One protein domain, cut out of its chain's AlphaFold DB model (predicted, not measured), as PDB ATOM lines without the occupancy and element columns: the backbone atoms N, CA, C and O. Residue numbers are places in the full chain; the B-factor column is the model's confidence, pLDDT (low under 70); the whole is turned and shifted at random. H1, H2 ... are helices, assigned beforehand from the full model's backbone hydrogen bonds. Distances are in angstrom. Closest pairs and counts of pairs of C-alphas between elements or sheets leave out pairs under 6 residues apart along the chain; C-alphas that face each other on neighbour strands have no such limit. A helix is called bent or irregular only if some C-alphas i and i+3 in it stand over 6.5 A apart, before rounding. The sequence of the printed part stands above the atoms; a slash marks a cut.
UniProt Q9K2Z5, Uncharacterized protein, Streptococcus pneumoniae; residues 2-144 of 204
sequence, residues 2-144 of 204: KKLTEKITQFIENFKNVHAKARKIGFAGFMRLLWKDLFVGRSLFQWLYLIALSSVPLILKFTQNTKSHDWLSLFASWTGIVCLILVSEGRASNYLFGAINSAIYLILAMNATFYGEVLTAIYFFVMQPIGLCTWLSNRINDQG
ATOM      1  N   LYS A   2     512.668 383.077 382.247       50.25
ATOM      2  CA  LYS A   2     511.406 382.734 382.961       50.25
ATOM      3  C   LYS A   2     510.255 383.755 382.810       50.25
ATOM      4  O   LYS A   2     509.149 383.370 382.464       50.25
ATOM      5  N   LYS A   3     510.552 385.057 382.927       55.88
ATOM      6  CA  LYS A   3     509.579 386.160 382.754       55.88
ATOM      7  C   LYS A   3     508.960 386.252 381.347       55.88
ATOM      8  O   LYS A   3     507.864 386.776 381.186       55.88
ATOM      9  N   LEU A   4     509.683 385.798 380.317       60.62
ATOM     10  CA  LEU A   4     509.205 385.803 378.930       60.62
ATOM     11  C   LEU A   4     508.274 384.612 378.696       60.62
ATOM     12  O   LEU A   4     507.217 384.766 378.097       60.62
ATOM     13  N   THR A   5     508.648 383.447 379.227       68.62
ATOM     14  CA  THR A   5     507.832 382.235 379.174       68.62
ATOM     15  C   THR A   5     506.499 382.446 379.889       68.62
ATOM     16  O   THR A   5     505.471 382.138 379.307       68.62
ATOM     17  N   GLU A   6     506.485 383.077 381.068       68.75
ATOM     18  CA  GLU A   6     505.245 383.424 381.786       68.75
ATOM     19  C   GLU A   6     504.336 384.370 380.991       68.75
ATOM     20  O   GLU A   6     503.135 384.123 380.901       68.75
ATOM     21  N   LYS A   7     504.895 385.409 380.350       59.12
ATOM     22  CA  LYS A   7     504.124 386.305 379.471       59.12
ATOM     23  C   LYS A   7     503.542 385.573 378.263       59.12
ATOM     24  O   LYS A   7     502.397 385.821 377.901       59.12
ATOM     25  N   ILE A   8     504.311 384.672 377.648       66.81
ATOM     26  CA  ILE A   8     503.853 383.864 376.510       66.81
ATOM     27  C   ILE A   8     502.760 382.891 376.960       66.81
ATOM     28  O   ILE A   8     501.749 382.761 376.278       66.81
ATOM     29  N   THR A   9     502.908 382.247 378.118       69.56
ATOM     30  CA  THR A   9     501.895 381.336 378.662       69.56
ATOM     31  C   THR A   9     500.609 382.080 379.018       69.56
ATOM     32  O   THR A   9     499.544 381.640 378.596       69.56
ATOM     33  N   GLN A  10     500.692 383.242 379.678       67.00
ATOM     34  CA  GLN A  10     499.527 384.103 379.931       67.00
ATOM     35  C   GLN A  10     498.874 384.587 378.634       67.00
ATOM     36  O   GLN A  10     497.651 384.616 378.538       67.00
ATOM     37  N   PHE A  11     499.666 384.934 377.616       61.34
ATOM     38  CA  PHE A  11     499.149 385.308 376.302       61.34
ATOM     39  C   PHE A  11     498.417 384.139 375.631       61.34
ATOM     40  O   PHE A  11     497.303 384.322 375.156       61.34
ATOM     41  N   ILE A  12     498.985 382.928 375.651       68.00
ATOM     42  CA  ILE A  12     498.364 381.711 375.098       68.00
ATOM     43  C   ILE A  12     497.082 381.350 375.857       68.00
ATOM     44  O   ILE A  12     496.095 380.932 375.250       68.00
ATOM     45  N   GLU A  13     497.076 381.503 377.178       68.06
ATOM     46  CA  GLU A  13     495.926 381.199 378.028       68.06
ATOM     47  C   GLU A  13     494.801 382.228 377.840       68.06
ATOM     48  O   GLU A  13     493.641 381.850 377.644       68.06
ATOM     49  N   ASN A  14     495.146 383.516 377.747       61.31
ATOM     50  CA  ASN A  14     494.221 384.569 377.332       61.31
ATOM     51  C   ASN A  14     493.691 384.312 375.920       61.31
ATOM     52  O   ASN A  14     492.487 384.386 375.709       61.31
ATOM     53  N   PHE A  15     494.540 383.910 374.974       64.06
ATOM     54  CA  PHE A  15     494.130 383.594 373.607       64.06
ATOM     55  C   PHE A  15     493.168 382.405 373.549       64.06
ATOM     56  O   PHE A  15     492.170 382.451 372.833       64.06
ATOM     57  N   LYS A  16     493.404 381.350 374.340       63.88
ATOM     58  CA  LYS A  16     492.482 380.207 374.462       63.88
ATOM     59  C   LYS A  16     491.144 380.617 375.074       63.88
ATOM     60  O   LYS A  16     490.101 380.207 374.565       63.88
ATOM     61  N   ASN A  17     491.157 381.451 376.112       63.41
ATOM     62  CA  ASN A  17     489.939 381.982 376.727       63.41
ATOM     63  C   ASN A  17     489.161 382.889 375.765       63.41
ATOM     64  O   ASN A  17     487.933 382.811 375.691       63.41
ATOM     65  N   VAL A  18     489.871 383.700 374.985       56.53
ATOM     66  CA  VAL A  18     489.315 384.547 373.930       56.53
ATOM     67  C   VAL A  18     488.727 383.698 372.805       56.53
ATOM     68  O   VAL A  18     487.586 383.922 372.418       56.53
ATOM     69  N   HIS A  19     489.427 382.660 372.348       56.56
ATOM     70  CA  HIS A  19     488.941 381.735 371.324       56.56
ATOM     71  C   HIS A  19     487.697 380.960 371.792       56.56
ATOM     72  O   HIS A  19     486.729 380.806 371.045       56.56
ATOM     73  N   ALA A  20     487.672 380.525 373.056       59.84
ATOM     74  CA  ALA A  20     486.517 379.859 373.654       59.84
ATOM     75  C   ALA A  20     485.307 380.802 373.806       59.84
ATOM     76  O   ALA A  20     484.169 380.384 373.578       59.84
ATOM     77  N   LYS A  21     485.534 382.079 374.149       57.69
ATOM     78  CA  LYS A  21     484.480 383.106 374.226       57.69
ATOM     79  C   LYS A  21     483.990 383.542 372.839       57.69
ATOM     80  O   LYS A  21     482.784 383.661 372.648       57.69
ATOM     81  N   ALA A  22     484.880 383.682 371.858       56.44
ATOM     82  CA  ALA A  22     484.530 383.966 370.465       56.44
ATOM     83  C   ALA A  22     483.677 382.839 369.860       56.44
ATOM     84  O   ALA A  22     482.660 383.101 369.217       56.44
ATOM     85  N   ARG A  23     484.008 381.575 370.167       58.16
ATOM     86  CA  ARG A  23     483.203 380.407 369.780       58.16
ATOM     87  C   ARG A  23     481.792 380.429 370.393       58.16
ATOM     88  O   ARG A  23     480.863 379.947 369.753       58.16
ATOM     89  N   LYS A  24     481.605 381.017 371.583       58.44
ATOM     90  CA  LYS A  24     480.287 381.138 372.243       58.44
ATOM     91  C   LYS A  24     479.353 382.174 371.608       58.44
ATOM     92  O   LYS A  24     478.144 382.033 371.743       58.44
ATOM     93  N   ILE A  25     479.879 383.197 370.934       60.47
ATOM     94  CA  ILE A  25     479.064 384.274 370.338       60.47
ATOM     95  C   ILE A  25     478.388 383.811 369.034       60.47
ATOM     96  O   ILE A  25     477.322 384.314 368.677       60.47
ATOM     97  N   GLY A  26     478.959 382.796 368.371       65.31
ATOM     98  CA  GLY A  26     478.450 382.222 367.126       65.31
ATOM     99  C   GLY A  26     478.559 383.187 365.938       65.31
ATOM    100  O   GLY A  26     478.433 384.399 366.085       65.31
ATOM    101  N   PHE A  27     478.767 382.663 364.725       66.12
ATOM    102  CA  PHE A  27     478.950 383.489 363.520       66.12
ATOM    103  C   PHE A  27     477.758 384.431 363.251       66.12
ATOM    104  O   PHE A  27     477.944 385.596 362.915       66.12
ATOM    105  N   ALA A  28     476.526 383.963 363.470       65.94
ATOM    106  CA  ALA A  28     475.319 384.759 363.238       65.94
ATOM    107  C   ALA A  28     475.104 385.865 364.292       65.94
ATOM    108  O   ALA A  28     474.746 386.992 363.945       65.94
ATOM    109  N   GLY A  29     475.350 385.570 365.576       67.56
ATOM    110  CA  GLY A  29     475.287 386.567 366.653       67.56
ATOM    111  C   GLY A  29     476.366 387.635 366.486       67.56
ATOM    112  O   GLY A  29     476.104 388.828 366.635       67.56
ATOM    113  N   PHE A  30     477.549 387.200 366.060       70.06
ATOM    114  CA  PHE A  30     478.670 388.047 365.691       70.06
ATOM    115  C   PHE A  30     478.356 388.987 364.515       70.06
ATOM    116  O   PHE A  30     478.513 390.201 364.650       70.06
ATOM    117  N   MET A  31     477.842 388.468 363.394       72.38
ATOM    118  CA  MET A  31     477.460 389.296 362.242       72.38
ATOM    119  C   MET A  31     476.404 390.339 362.619       72.38
ATOM    120  O   MET A  31     476.467 391.481 362.167       72.38
ATOM    121  N   ARG A  32     475.465 389.989 363.507       75.56
ATOM    122  CA  ARG A  32     474.461 390.932 364.017       75.56
ATOM    123  C   ARG A  32     475.071 392.020 364.906       75.56
ATOM    124  O   ARG A  32     474.599 393.156 364.868       75.56
ATOM    125  N   LEU A  33     476.095 391.691 365.697       74.50
ATOM    126  CA  LEU A  33     476.822 392.654 366.526       74.50
ATOM    127  C   LEU A  33     477.598 393.643 365.656       74.50
ATOM    128  O   LEU A  33     477.474 394.843 365.869       74.50
ATOM    129  N   LEU A  34     478.317 393.151 364.645       77.94
ATOM    130  CA  LEU A  34     479.001 394.006 363.678       77.94
ATOM    131  C   LEU A  34     478.031 394.887 362.903       77.94
ATOM    132  O   LEU A  34     478.283 396.067 362.719       77.94
ATOM    133  N   TRP A  35     476.888 394.347 362.486       76.94
ATOM    134  CA  TRP A  35     475.876 395.146 361.803       76.94
ATOM    135  C   TRP A  35     475.347 396.266 362.703       76.94
ATOM    136  O   TRP A  35     475.197 397.407 362.275       76.94
ATOM    137  N   LYS A  36     475.103 395.973 363.985       79.75
ATOM    138  CA  LYS A  36     474.752 397.012 364.958       79.75
ATOM    139  C   LYS A  36     475.883 398.020 365.141       79.75
ATOM    140  O   LYS A  36     475.606 399.207 365.135       79.75
ATOM    141  N   ASP A  37     477.126 397.572 365.252       80.19
ATOM    142  CA  ASP A  37     478.301 398.436 365.379       80.19
ATOM    143  C   ASP A  37     478.554 399.281 364.118       80.19
ATOM    144  O   ASP A  37     479.096 400.370 364.211       80.19
ATOM    145  N   LEU A  38     478.124 398.839 362.937       79.62
ATOM    146  CA  LEU A  38     478.247 399.604 361.696       79.62
ATOM    147  C   LEU A  38     477.205 400.728 361.608       79.62
ATOM    148  O   LEU A  38     477.526 401.851 361.220       79.62
ATOM    149  N   PHE A  39     475.951 400.421 361.952       76.06
ATOM    150  CA  PHE A  39     474.818 401.325 361.734       76.06
ATOM    151  C   PHE A  39     474.421 402.142 362.974       76.06
ATOM    152  O   PHE A  39     473.870 403.233 362.831       76.06
ATOM    153  N   VAL A  40     474.689 401.653 364.188       69.38
ATOM    154  CA  VAL A  40     474.263 402.277 365.450       69.38
ATOM    155  C   VAL A  40     475.414 403.080 366.066       69.38
ATOM    156  O   VAL A  40     476.569 402.657 366.088       69.38
ATOM    157  N   GLY A  41     475.100 404.276 366.572       69.25
ATOM    158  CA  GLY A  41     476.059 405.136 367.271       69.25
ATOM    159  C   GLY A  41     476.944 405.990 366.361       69.25
ATOM    160  O   GLY A  41     478.032 406.370 366.786       69.25
ATOM    161  N   ARG A  42     476.533 406.264 365.115       73.88
ATOM    162  CA  ARG A  42     477.220 407.218 364.225       73.88
ATOM    163  C   ARG A  42     476.580 408.594 364.261       73.88
ATOM    164  O   ARG A  42     475.359 408.711 364.179       73.88
ATOM    165  N   SER A  43     477.413 409.631 364.315       80.62
ATOM    166  CA  SER A  43     476.953 411.002 364.104       80.62
ATOM    167  C   SER A  43     476.654 411.252 362.621       80.62
ATOM    168  O   SER A  43     477.190 410.578 361.737       80.62
ATOM    169  N   LEU A  44     475.815 412.248 362.327       80.19
ATOM    170  CA  LEU A  44     475.511 412.641 360.944       80.19
ATOM    171  C   LEU A  44     476.776 413.051 360.168       80.19
ATOM    172  O   LEU A  44     476.894 412.749 358.984       80.19
ATOM    173  N   PHE A  45     477.758 413.657 360.844       81.44
ATOM    174  CA  PHE A  45     479.052 414.005 360.252       81.44
ATOM    175  C   PHE A  45     479.887 412.774 359.878       81.44
ATOM    176  O   PHE A  45     480.486 412.764 358.809       81.44
ATOM    177  N   GLN A  46     479.892 411.718 360.701       80.69
ATOM    178  CA  GLN A  46     480.574 410.454 360.375       80.69
ATOM    179  C   GLN A  46     479.922 409.747 359.185       80.69
ATOM    180  O   GLN A  46     480.606 409.190 358.328       80.69
ATOM    181  N   TRP A  47     478.593 409.809 359.093       82.56
ATOM    182  CA  TRP A  47     477.862 409.314 357.929       82.56
ATOM    183  C   TRP A  47     478.224 410.072 356.655       82.56
ATOM    184  O   TRP A  47     478.522 409.448 355.636       82.56
ATOM    185  N   LEU A  48     478.247 411.403 356.724       85.88
ATOM    186  CA  LEU A  48     478.619 412.243 355.593       85.88
ATOM    187  C   LEU A  48     480.078 412.005 355.184       85.88
ATOM    188  O   LEU A  48     480.352 411.870 353.996       85.88
ATOM    189  N   TYR A  49     480.990 411.862 356.149       84.88
ATOM    190  CA  TYR A  49     482.395 411.532 355.907       84.88
ATOM    191  C   TYR A  49     482.566 410.166 355.230       84.88
ATOM    192  O   TYR A  49     483.279 410.071 354.229       84.88
ATOM    193  N   LEU A  50     481.870 409.125 355.713       85.06
ATOM    194  CA  LEU A  50     481.921 407.801 355.091       85.06
ATOM    195  C   LEU A  50     481.402 407.848 353.655       85.06
ATOM    196  O   LEU A  50     482.056 407.323 352.762       85.06
ATOM    197  N   ILE A  51     480.254 408.481 353.414       85.69
ATOM    198  CA  ILE A  51     479.670 408.551 352.068       85.69
ATOM    199  C   ILE A  51     480.571 409.368 351.133       85.69
ATOM    200  O   ILE A  51     480.839 408.931 350.013       85.69
ATOM    201  N   ALA A  52     481.078 410.513 351.597       87.06
ATOM    202  CA  ALA A  52     481.929 411.392 350.804       87.06
ATOM    203  C   ALA A  52     483.218 410.685 350.366       87.06
ATOM    204  O   ALA A  52     483.490 410.610 349.168       87.06
ATOM    205  N   LEU A  53     483.976 410.096 351.295       83.75
ATOM    206  CA  LEU A  53     485.221 409.401 350.950       83.75
ATOM    207  C   LEU A  53     484.985 408.107 350.186       83.75
ATOM    208  O   LEU A  53     485.713 407.806 349.242       83.75
ATOM    209  N   SER A  54     483.952 407.353 350.555       82.69
ATOM    210  CA  SER A  54     483.640 406.118 349.851       82.69
ATOM    211  C   SER A  54     483.195 406.403 348.416       82.69
ATOM    212  O   SER A  54     483.477 405.607 347.536       82.69
ATOM    213  N   SER A  55     482.587 407.556 348.113       81.94
ATOM    214  CA  SER A  55     482.228 407.921 346.733       81.94
ATOM    215  C   SER A  55     483.430 408.171 345.803       81.94
ATOM    216  O   SER A  55     483.275 408.123 344.582       81.94
ATOM    217  N   VAL A  56     484.640 408.372 346.341       83.25
ATOM    218  CA  VAL A  56     485.836 408.732 345.555       83.25
ATOM    219  C   VAL A  56     486.223 407.672 344.505       83.25
ATOM    220  O   VAL A  56     486.380 408.046 343.342       83.25
ATOM    221  N   PRO A  57     486.323 406.358 344.806       80.50
ATOM    222  CA  PRO A  57     486.603 405.327 343.801       80.50
ATOM    223  C   PRO A  57     485.517 405.204 342.733       80.50
ATOM    224  O   PRO A  57     485.818 404.866 341.590       80.50
ATOM    225  N   LEU A  58     484.260 405.490 343.088       79.69
ATOM    226  CA  LEU A  58     483.144 405.518 342.142       79.69
ATOM    227  C   LEU A  58     483.324 406.652 341.127       79.69
ATOM    228  O   LEU A  58     483.218 406.411 339.925       79.69
ATOM    229  N   ILE A  59     483.659 407.857 341.599       80.44
ATOM    230  CA  ILE A  59     483.916 409.028 340.746       80.44
ATOM    231  C   ILE A  59     485.128 408.775 339.843       80.44
ATOM    232  O   ILE A  59     485.029 408.948 338.631       80.44
ATOM    233  N   LEU A  60     486.245 408.297 340.404       75.31
ATOM    234  CA  LEU A  60     487.463 408.013 339.638       75.31
ATOM    235  C   LEU A  60     487.224 406.982 338.529       75.31
ATOM    236  O   LEU A  60     487.674 407.179 337.400       75.31
ATOM    237  N   LYS A  61     486.467 405.916 338.816       71.94
ATOM    238  CA  LYS A  61     486.126 404.909 337.805       71.94
ATOM    239  C   LYS A  61     485.179 405.454 336.735       71.94
ATOM    240  O   LYS A  61     485.328 405.104 335.565       71.94
ATOM    241  N   PHE A  62     484.252 406.339 337.104       72.88
ATOM    242  CA  PHE A  62     483.371 407.008 336.146       72.88
ATOM    243  C   PHE A  62     484.145 407.961 335.218       72.88
ATOM    244  O   PHE A  62     483.866 408.017 334.023       72.88
ATOM    245  N   THR A  63     485.168 408.655 335.729       75.12
ATOM    246  CA  THR A  63     486.044 409.523 334.925       75.12
ATOM    247  C   THR A  63     486.984 408.732 334.008       75.12
ATOM    248  O   THR A  63     487.287 409.187 332.908       75.12
ATOM    249  N   GLN A  64     487.444 407.548 334.427       65.69
ATOM    250  CA  GLN A  64     488.460 406.781 333.691       65.69
ATOM    251  C   GLN A  64     487.925 405.915 332.537       65.69
ATOM    252  O   GLN A  64     488.733 405.405 331.768       65.69
ATOM    253  N   ASN A  65     486.602 405.794 332.355       54.78
ATOM    254  CA  ASN A  65     485.946 405.187 331.178       54.78
ATOM    255  C   ASN A  65     486.582 403.862 330.683       54.78
ATOM    256  O   ASN A  65     486.641 403.568 329.485       54.78
ATOM    257  N   THR A  66     487.099 403.053 331.611       53.00
ATOM    258  CA  THR A  66     487.805 401.809 331.308       53.00
ATOM    259  C   THR A  66     486.793 400.706 330.997       53.00
ATOM    260  O   THR A  66     485.956 400.356 331.825       53.00
ATOM    261  N   LYS A  67     486.868 400.153 329.780       48.25
ATOM    262  CA  LYS A  67     485.917 399.184 329.199       48.25
ATOM    263  C   LYS A  67     486.035 397.738 329.716       48.25
ATOM    264  O   LYS A  67     485.432 396.847 329.126       48.25
ATOM    265  N   SER A  68     486.797 397.462 330.772       46.72
ATOM    266  CA  SER A  68     486.917 396.102 331.313       46.72
ATOM    267  C   SER A  68     485.998 395.905 332.521       46.72
ATOM    268  O   SER A  68     485.803 396.806 333.337       46.72
ATOM    269  N   HIS A  69     485.416 394.710 332.630       48.97
ATOM    270  CA  HIS A  69     484.486 394.277 333.679       48.97
ATOM    271  C   HIS A  69     485.151 394.127 335.065       48.97
ATOM    272  O   HIS A  69     484.980 393.123 335.750       48.97
ATOM    273  N   ASP A  70     485.869 395.149 335.524       68.75
ATOM    274  CA  ASP A  70     486.632 395.159 336.774       68.75
ATOM    275  C   ASP A  70     485.770 395.622 337.955       68.75
ATOM    276  O   ASP A  70     486.078 396.554 338.707       68.75
ATOM    277  N   TRP A  71     484.596 395.006 338.088       73.19
ATOM    278  CA  TRP A  71     483.733 395.192 339.255       73.19
ATOM    279  C   TRP A  71     484.459 394.765 340.528       73.19
ATOM    280  O   TRP A  71     484.352 395.448 341.541       73.19
ATOM    281  N   LEU A  72     485.273 393.711 340.441       76.81
ATOM    282  CA  LEU A  72     486.085 393.211 341.544       76.81
ATOM    283  C   LEU A  72     487.064 394.274 342.069       76.81
ATOM    284  O   LEU A  72     487.113 394.512 343.271       76.81
ATOM    285  N   SER A  73     487.765 394.977 341.175       72.75
ATOM    286  CA  SER A  73     488.698 396.058 341.523       72.75
ATOM    287  C   SER A  73     487.985 397.270 342.138       72.75
ATOM    288  O   SER A  73     488.488 397.866 343.087       72.75
ATOM    289  N   LEU A  74     486.770 397.597 341.665       81.12
ATOM    290  CA  LEU A  74     485.925 398.633 342.283       81.12
ATOM    291  C   LEU A  74     485.537 398.224 343.707       81.12
ATOM    292  O   LEU A  74     485.710 399.013 344.635       81.12
ATOM    293  N   PHE A  75     485.060 396.992 343.889       82.44
ATOM    294  CA  PHE A  75     484.716 396.471 345.208       82.44
ATOM    295  C   PHE A  75     485.931 396.416 346.136       82.44
ATOM    296  O   PHE A  75     485.794 396.788 347.297       82.44
ATOM    297  N   ALA A  76     487.114 396.043 345.644       80.88
ATOM    298  CA  ALA A  76     488.355 396.090 346.415       80.88
ATOM    299  C   ALA A  76     488.647 397.517 346.905       80.88
ATOM    300  O   ALA A  76     488.745 397.762 348.102       80.88
ATOM    301  N   SER A  77     488.680 398.503 346.001       81.19
ATOM    302  CA  SER A  77     488.943 399.897 346.387       81.19
ATOM    303  C   SER A  77     487.882 400.458 347.340       81.19
ATOM    304  O   SER A  77     488.220 401.115 348.322       81.19
ATOM    305  N   TRP A  78     486.602 400.177 347.088       85.69
ATOM    306  CA  TRP A  78     485.504 400.617 347.950       85.69
ATOM    307  C   TRP A  78     485.588 399.986 349.346       85.69
ATOM    308  O   TRP A  78     485.564 400.696 350.350       85.69
ATOM    309  N   THR A  79     485.722 398.658 349.426       85.81
ATOM    310  CA  THR A  79     485.814 397.939 350.709       85.81
ATOM    311  C   THR A  79     487.071 398.317 351.489       85.81
ATOM    312  O   THR A  79     486.998 398.441 352.711       85.81
ATOM    313  N   GLY A  80     488.185 398.596 350.805       82.56
ATOM    314  CA  GLY A  80     489.405 399.130 351.404       82.56
ATOM    315  C   GLY A  80     489.212 400.507 352.046       82.56
ATOM    316  O   GLY A  80     489.583 400.690 353.205       82.56
ATOM    317  N   ILE A  81     488.571 401.459 351.357       86.19
ATOM    318  CA  ILE A  81     488.288 402.787 351.937       86.19
ATOM    319  C   ILE A  81     487.349 402.674 353.136       86.19
ATOM    320  O   ILE A  81     487.620 403.256 354.187       86.19
ATOM    321  N   VAL A  82     486.274 401.893 353.013       85.12
ATOM    322  CA  VAL A  82     485.346 401.652 354.128       85.12
ATOM    323  C   VAL A  82     486.083 401.032 355.320       85.12
ATOM    324  O   VAL A  82     485.864 401.456 356.453       85.12
ATOM    325  N   CYS A  83     486.995 400.084 355.078       85.75
ATOM    326  CA  CYS A  83     487.835 399.496 356.117       85.75
ATOM    327  C   CYS A  83     488.699 400.551 356.819       85.75
ATOM    328  O   CYS A  83     488.658 400.627 358.043       85.75
ATOM    329  N   LEU A  84     489.436 401.387 356.080       82.88
ATOM    330  CA  LEU A  84     490.321 402.410 356.661       82.88
ATOM    331  C   LEU A  84     489.559 403.445 357.500       82.88
ATOM    332  O   LEU A  84     490.024 403.830 358.570       82.88
ATOM    333  N   ILE A  85     488.366 403.849 357.058       84.62
ATOM    334  CA  ILE A  85     487.499 404.758 357.824       84.62
ATOM    335  C   ILE A  85     487.013 404.084 359.114       84.62
ATOM    336  O   ILE A  85     486.959 404.704 360.170       84.62
ATOM    337  N   LEU A  86     486.661 402.799 359.061       82.00
ATOM    338  CA  LEU A  86     486.235 402.071 360.259       82.00
ATOM    339  C   LEU A  86     487.395 401.801 361.227       82.00
ATOM    340  O   LEU A  86     487.168 401.774 362.437       82.00
ATOM    341  N   VAL A  87     488.615 401.622 360.708       79.81
ATOM    342  CA  VAL A  87     489.843 401.540 361.511       79.81
ATOM    343  C   VAL A  87     490.087 402.863 362.231       79.81
ATOM    344  O   VAL A  87     490.308 402.847 363.439       79.81
ATOM    345  N   SER A  88     489.976 404.005 361.541       78.44
ATOM    346  CA  SER A  88     490.176 405.317 362.172       78.44
ATOM    347  C   SER A  88     489.095 405.662 363.202       78.44
ATOM    348  O   SER A  88     489.367 406.369 364.169       78.44
ATOM    349  N   GLU A  89     487.884 405.116 363.051       76.12
ATOM    350  CA  GLU A  89     486.818 405.200 364.058       76.12
ATOM    351  C   GLU A  89     486.966 404.180 365.208       76.12
ATOM    352  O   GLU A  89     486.198 404.239 366.172       76.12
ATOM    353  N   GLY A  90     487.901 403.226 365.126       73.19
ATOM    354  CA  GLY A  90     488.096 402.180 366.140       73.19
ATOM    355  C   GLY A  90     486.938 401.173 366.252       73.19
ATOM    356  O   GLY A  90     486.753 400.548 367.304       73.19
ATOM    357  N   ARG A  91     486.133 401.018 365.192       77.19
ATOM    358  CA  ARG A  91     484.934 400.156 365.161       77.19
ATOM    359  C   ARG A  91     485.270 398.718 364.783       77.19
ATOM    360  O   ARG A  91     486.052 398.498 363.862       77.19
ATOM    361  N   ALA A  92     484.613 397.730 365.390       78.06
ATOM    362  CA  ALA A  92     484.850 396.310 365.088       78.06
ATOM    363  C   ALA A  92     484.472 395.913 363.664       78.06
ATOM    364  O   ALA A  92     485.021 394.962 363.107       78.06
ATOM    365  N   SER A  93     483.544 396.655 363.064       82.31
ATOM    366  CA  SER A  93     483.121 396.445 361.680       82.31
ATOM    367  C   SER A  93     484.291 396.509 360.690       82.31
ATOM    368  O   SER A  93     484.226 395.860 359.645       82.31
ATOM    369  N   ASN A  94     485.386 397.207 361.032       84.06
ATOM    370  CA  ASN A  94     486.605 397.236 360.223       84.06
ATOM    371  C   ASN A  94     487.146 395.826 359.942       84.06
ATOM    372  O   ASN A  94     487.572 395.543 358.825       84.06
ATOM    373  N   TYR A  95     487.052 394.913 360.918       81.06
ATOM    374  CA  TYR A  95     487.605 393.576 360.768       81.06
ATOM    375  C   TYR A  95     486.867 392.786 359.685       81.06
ATOM    376  O   TYR A  95     487.480 392.086 358.889       81.06
ATOM    377  N   LEU A  96     485.553 392.961 359.562       83.25
ATOM    378  CA  LEU A  96     484.783 392.303 358.507       83.25
ATOM    379  C   LEU A  96     485.097 392.872 357.120       83.25
ATOM    380  O   LEU A  96     485.372 392.109 356.196       83.25
ATOM    381  N   PHE A  97     485.094 394.199 356.970       84.25
ATOM    382  CA  PHE A  97     485.402 394.827 355.680       84.25
ATOM    383  C   PHE A  97     486.859 394.614 355.264       84.25
ATOM    384  O   PHE A  97     487.121 394.391 354.087       84.25
ATOM    385  N   GLY A  98     487.793 394.593 356.215       83.62
ATOM    386  CA  GLY A  98     489.193 394.263 355.968       83.62
ATOM    387  C   GLY A  98     489.408 392.799 355.584       83.62
ATOM    388  O   GLY A  98     490.233 392.521 354.717       83.62
ATOM    389  N   ALA A  99     488.626 391.860 356.132       84.12
ATOM    390  CA  ALA A  99     488.668 390.452 355.719       84.12
ATOM    391  C   ALA A  99     488.160 390.282 354.279       84.12
ATOM    392  O   ALA A  99     488.760 389.568 353.482       84.12
ATOM    393  N   ILE A 100     487.080 390.985 353.924       85.81
ATOM    394  CA  ILE A 100     486.548 390.994 352.555       85.81
ATOM    395  C   ILE A 100     487.558 391.636 351.595       85.81
ATOM    396  O   ILE A 100     487.859 391.063 350.550       85.81
ATOM    397  N   ASN A 101     488.120 392.791 351.961       86.12
ATOM    398  CA  ASN A 101     489.102 393.495 351.142       86.12
ATOM    399  C   ASN A 101     490.369 392.652 350.925       86.12
ATOM    400  O   ASN A 101     490.808 392.498 349.791       86.12
ATOM    401  N   SER A 102     490.921 392.050 351.983       83.31
ATOM    402  CA  SER A 102     492.100 391.173 351.882       83.31
ATOM    403  C   SER A 102     491.825 389.906 351.071       83.31
ATOM    404  O   SER A 102     492.689 389.502 350.299       83.31
ATOM    405  N   ALA A 103     490.626 389.319 351.152       85.12
ATOM    406  CA  ALA A 103     490.244 388.185 350.307       85.12
ATOM    407  C   ALA A 103     490.167 388.562 348.818       85.12
ATOM    408  O   ALA A 103     490.676 387.834 347.967       85.12
ATOM    409  N   ILE A 104     489.566 389.712 348.493       84.19
ATOM    410  CA  ILE A 104     489.504 390.209 347.113       84.19
ATOM    411  C   ILE A 104     490.915 390.545 346.603       84.19
ATOM    412  O   ILE A 104     491.269 390.185 345.479       84.19
ATOM    413  N   TYR A 105     491.734 391.184 347.441       79.56
ATOM    414  CA  TYR A 105     493.116 391.528 347.116       79.56
ATOM    415  C   TYR A 105     493.983 390.284 346.902       79.56
ATOM    416  O   TYR A 105     494.775 390.245 345.967       79.56
ATOM    417  N   LEU A 106     493.783 389.232 347.700       82.31
ATOM    418  CA  LEU A 106     494.456 387.946 347.536       82.31
ATOM    419  C   LEU A 106     494.167 387.328 346.161       82.31
ATOM    420  O   LEU A 106     495.088 386.874 345.487       82.31
ATOM    421  N   ILE A 107     492.906 387.358 345.720       79.75
ATOM    422  CA  ILE A 107     492.501 386.855 344.398       79.75
ATOM    423  C   ILE A 107     493.174 387.668 343.280       79.75
ATOM    424  O   ILE A 107     493.692 387.093 342.321       79.75
ATOM    425  N   LEU A 108     493.209 388.998 343.405       75.50
ATOM    426  CA  LEU A 108     493.878 389.885 342.444       75.50
ATOM    427  C   LEU A 108     495.395 389.648 342.395       75.50
ATOM    428  O   LEU A 108     495.954 389.505 341.309       75.50
ATOM    429  N   ALA A 109     496.049 389.548 343.553       72.44
ATOM    430  CA  ALA A 109     497.490 389.334 343.668       72.44
ATOM    431  C   ALA A 109     497.917 387.959 343.127       72.44
ATOM    432  O   ALA A 109     498.956 387.849 342.472       72.44
ATOM    433  N   MET A 110     497.091 386.923 343.333       72.88
ATOM    434  CA  MET A 110     497.301 385.600 342.737       72.88
ATOM    435  C   MET A 110     497.203 385.643 341.209       72.88
ATOM    436  O   MET A 110     498.056 385.077 340.529       72.88
ATOM    437  N   ASN A 111     496.207 386.352 340.670       69.19
ATOM    438  CA  ASN A 111     496.036 386.509 339.222       69.19
ATOM    439  C   ASN A 111     497.158 387.338 338.578       69.19
ATOM    440  O   ASN A 111     497.495 387.116 337.418       69.19
ATOM    441  N   ALA A 112     497.746 388.276 339.321       64.62
ATOM    442  CA  ALA A 112     498.835 389.130 338.857       64.62
ATOM    443  C   ALA A 112     500.243 388.555 339.133       64.62
ATOM    444  O   ALA A 112     501.240 389.194 338.797       64.62
ATOM    445  N   THR A 113     500.356 387.346 339.706       60.78
ATOM    446  CA  THR A 113     501.627 386.673 340.064       60.78
ATOM    447  C   THR A 113     502.554 387.484 340.991       60.78
ATOM    448  O   THR A 113     503.773 387.316 340.975       60.78
ATOM    449  N   PHE A 114     501.993 388.340 341.854       67.50
ATOM    450  CA  PHE A 114     502.752 389.084 342.871       67.50
ATOM    451  C   PHE A 114     502.866 388.275 344.167       67.50
ATOM    452  O   PHE A 114     502.091 388.447 345.105       67.50
ATOM    453  N   TYR A 115     503.845 387.371 344.240       61.03
ATOM    454  CA  TYR A 115     504.007 386.460 345.385       61.03
ATOM    455  C   TYR A 115     504.174 387.171 346.745       61.03
ATOM    456  O   TYR A 115     503.718 386.644 347.761       61.03
ATOM    457  N   GLY A 116     504.772 388.370 346.779       60.66
ATOM    458  CA  GLY A 116     504.912 389.155 348.012       60.66
ATOM    459  C   GLY A 116     503.600 389.770 348.499       60.66
ATOM    460  O   GLY A 116     503.289 389.729 349.694       60.66
ATOM    461  N   GLU A 117     502.780 390.258 347.573       66.44
ATOM    462  CA  GLU A 117     501.437 390.747 347.881       66.44
ATOM    463  C   GLU A 117     500.489 389.612 348.292       66.44
ATOM    464  O   GLU A 117     499.697 389.783 349.217       66.44
ATOM    465  N   VAL A 118     500.620 388.426 347.683       73.25
ATOM    466  CA  VAL A 118     499.861 387.220 348.062       73.25
ATOM    467  C   VAL A 118     500.160 386.814 349.506       73.25
ATOM    468  O   VAL A 118     499.232 386.613 350.290       73.25
ATOM    469  N   LEU A 119     501.440 386.731 349.889       70.88
ATOM    470  CA  LEU A 119     501.824 386.363 351.256       70.88
ATOM    471  C   LEU A 119     501.308 387.385 352.282       70.88
ATOM    472  O   LEU A 119     500.777 387.004 353.328       70.88
ATOM    473  N   THR A 120     501.401 388.675 351.951       70.94
ATOM    474  CA  THR A 120     500.897 389.776 352.785       70.94
ATOM    475  C   THR A 120     499.374 389.711 352.934       70.94
ATOM    476  O   THR A 120     498.850 389.830 354.041       70.94
ATOM    477  N   ALA A 121     498.649 389.456 351.844       75.31
ATOM    478  CA  ALA A 121     497.195 389.338 351.863       75.31
ATOM    479  C   ALA A 121     496.719 388.124 352.678       75.31
ATOM    480  O   ALA A 121     495.759 388.249 353.436       75.31
ATOM    481  N   ILE A 122     497.414 386.980 352.596       76.88
ATOM    482  CA  ILE A 122     497.135 385.802 353.438       76.88
ATOM    483  C   ILE A 122     497.361 386.128 354.917       76.88
ATOM    484  O   ILE A 122     496.516 385.795 355.749       76.88
ATOM    485  N   TYR A 123     498.472 386.794 355.249       74.94
ATOM    486  CA  TYR A 123     498.756 387.214 356.620       74.94
ATOM    487  C   TYR A 123     497.635 388.100 357.178       74.94
ATOM    488  O   TYR A 123     497.082 387.794 358.236       74.94
ATOM    489  N   PHE A 124     497.240 389.142 356.442       73.50
ATOM    490  CA  PHE A 124     496.148 390.025 356.857       73.50
ATOM    491  C   PHE A 124     494.813 389.295 356.968       73.50
ATOM    492  O   PHE A 124     494.081 389.500 357.934       73.50
ATOM    493  N   PHE A 125     494.517 388.395 356.032       78.31
ATOM    494  CA  PHE A 125     493.291 387.610 356.061       78.31
ATOM    495  C   PHE A 125     493.195 386.730 357.319       78.31
ATOM    496  O   PHE A 125     492.133 386.641 357.933       78.31
ATOM    497  N   VAL A 126     494.307 386.122 357.750       73.56
ATOM    498  CA  VAL A 126     494.368 385.290 358.968       73.56
ATOM    499  C   VAL A 126     494.417 386.128 360.249       73.56
ATOM    500  O   VAL A 126     493.874 385.712 361.275       73.56
ATOM    501  N   MET A 127     495.029 387.311 360.208       72.06
ATOM    502  CA  MET A 127     495.088 388.215 361.360       72.06
ATOM    503  C   MET A 127     493.753 388.904 361.652       72.06
ATOM    504  O   MET A 127     493.469 389.218 362.809       72.06
ATOM    505  N   GLN A 128     492.888 389.085 360.653       74.81
ATOM    506  CA  GLN A 128     491.623 389.800 360.821       74.81
ATOM    507  C   GLN A 128     490.659 389.158 361.847       74.81
ATOM    508  O   GLN A 128     490.154 389.871 362.720       74.81
ATOM    509  N   PRO A 129     490.434 387.826 361.842       72.44
ATOM    510  CA  PRO A 129     489.682 387.145 362.896       72.44
ATOM    511  C   PRO A 129     490.331 387.263 364.279       72.44
ATOM    512  O   PRO A 129     489.624 387.318 365.286       72.44
ATOM    513  N   ILE A 130     491.664 387.300 364.340       70.44
ATOM    514  CA  ILE A 130     492.418 387.387 365.595       70.44
ATOM    515  C   ILE A 130     492.260 388.775 366.220       70.44
ATOM    516  O   ILE A 130     491.862 388.875 367.382       70.44
ATOM    517  N   GLY A 131     492.510 389.839 365.450       70.94
ATOM    518  CA  GLY A 131     492.371 391.222 365.913       70.94
ATOM    519  C   GLY A 131     490.957 391.519 366.404       70.94
ATOM    520  O   GLY A 131     490.767 392.095 367.474       70.94
ATOM    521  N   LEU A 132     489.961 391.000 365.693       74.69
ATOM    522  CA  LEU A 132     488.569 391.059 366.107       74.69
ATOM    523  C   LEU A 132     488.310 390.368 367.455       74.69
ATOM    524  O   LEU A 132     487.615 390.922 368.308       74.69
ATOM    525  N   CYS A 133     488.832 389.154 367.647       67.75
ATOM    526  CA  CYS A 133     488.660 388.421 368.900       67.75
ATOM    527  C   CYS A 133     489.285 389.182 370.081       67.75
ATOM    528  O   CYS A 133     488.676 389.268 371.152       67.75
ATOM    529  N   THR A 134     490.461 389.780 369.873       68.12
ATOM    530  CA  THR A 134     491.138 390.631 370.863       68.12
ATOM    531  C   THR A 134     490.329 391.894 371.169       68.12
ATOM    532  O   THR A 134     490.080 392.183 372.340       68.12
ATOM    533  N   TRP A 135     489.838 392.600 370.145       73.00
ATOM    534  CA  TRP A 135     489.000 393.796 370.303       73.00
ATOM    535  C   TRP A 135     487.729 393.499 371.108       73.00
ATOM    536  O   TRP A 135     487.375 394.227 372.040       73.00
ATOM    537  N   LEU A 136     487.066 392.384 370.792       68.00
ATOM    538  CA  LEU A 136     485.837 391.966 371.462       68.00
ATOM    539  C   LEU A 136     486.090 391.586 372.923       68.00
ATOM    540  O   LEU A 136     485.286 391.909 373.796       68.00
ATOM    541  N   SER A 137     487.224 390.942 373.199       62.06
ATOM    542  CA  SER A 137     487.633 390.648 374.569       62.06
ATOM    543  C   SER A 137     487.915 391.914 375.371       62.06
ATOM    544  O   SER A 137     487.547 391.960 376.543       62.06
ATOM    545  N   ASN A 138     488.543 392.923 374.763       65.69
ATOM    546  CA  ASN A 138     488.831 394.185 375.440       65.69
ATOM    547  C   ASN A 138     487.526 394.902 375.815       65.69
ATOM    548  O   ASN A 138     487.300 395.212 376.979       65.69
ATOM    549  N   ARG A 139     486.581 395.000 374.870       66.50
ATOM    550  CA  ARG A 139     485.267 395.625 375.096       66.50
ATOM    551  C   ARG A 139     484.395 394.937 376.147       66.50
ATOM    552  O   ARG A 139     483.659 395.619 376.855       66.50
ATOM    553  N   ILE A 140     484.425 393.607 376.233       61.47
ATOM    554  CA  ILE A 140     483.655 392.860 377.246       61.47
ATOM    555  C   ILE A 140     484.308 392.989 378.630       61.47
ATOM    556  O   ILE A 140     483.598 393.070 379.629       61.47
ATOM    557  N   ASN A 141     485.643 393.026 378.699       57.06
ATOM    558  CA  ASN A 141     486.360 393.242 379.955       57.06
ATOM    559  C   ASN A 141     486.202 394.687 380.472       57.06
ATOM    560  O   ASN A 141     486.055 394.863 381.681       57.06
ATOM    561  N   ASP A 142     486.124 395.687 379.584       57.53
ATOM    562  CA  ASP A 142     485.843 397.093 379.932       57.53
ATOM    563  C   ASP A 142     484.474 397.286 380.610       57.53
ATOM    564  O   ASP A 142     484.302 398.188 381.425       57.53
ATOM    565  N   GLN A 143     483.482 396.430 380.332       49.31
ATOM    566  CA  GLN A 143     482.175 396.498 381.005       49.31
ATOM    567  C   GLN A 143     482.181 395.928 382.436       49.31
ATOM    568  O   GLN A 143     481.153 395.980 383.110       49.31
ATOM    569  N   GLY A 144     483.306 395.378 382.909       44.50
ATOM    570  CA  GLY A 144     483.393 394.689 384.200       44.50
ATOM    571  C   GLY A 144     484.481 395.172 385.158       44.50
ATOM    572  O   GLY A 144     484.518 394.669 386.280       44.50
TER     573      GLY A 144
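AT A GLANCE: This is residues 2 to 144 of the 204 residues of an uncharacterized protein of Streptococcus pneumoniae (UniProt Q9K2Z5). The longest helix, H6, runs beside H5, and H4 and bent H3 continue the zigzag; H1 crosses H6 with residues 2 to 13 sticking out, and H2 crosses one end of H5. The 143 printed residues include six named helices, H1 to H6, all helix. The whole is loose: radius of gyration of the C-alphas 18.2 A, spans 60 by 42 by 28 A.

HOW THE PARTS SIT: H6, residues 115 to 142, kinks 29 degrees near residue 128. It forms a hairpin with H5, residues 93 to 111, at a shallow tilt of 10 degrees; the closest C-alphas, Leu 106 and Ala 121, are 5.3 A apart. H4, residues 71 to 88, forms a hairpin with H5, closest C-alphas Cys 83 and Asn 94, 4.8 A. H3, residues 44 to 64, assigned as one helix by hydrogen bonds, is bent, C-alphas 54 and 57 being 6.8 A apart; arms H3a and H3b touch H4. Of O i to N i+4 pairs, H6 has 22 of 24 within hydrogen-bond range.

IN THESE COORDINATES: H1, residues 2 to 25, 34.8 A, begins at C-alpha (511.406, 382.734, 382.961). H2 is residues 27 to 39. H6, 40.5 A, ends at (485.843, 397.093, 379.932).

THE WHOLE: The printed part has no cut; 55 residues are under pLDDT 70.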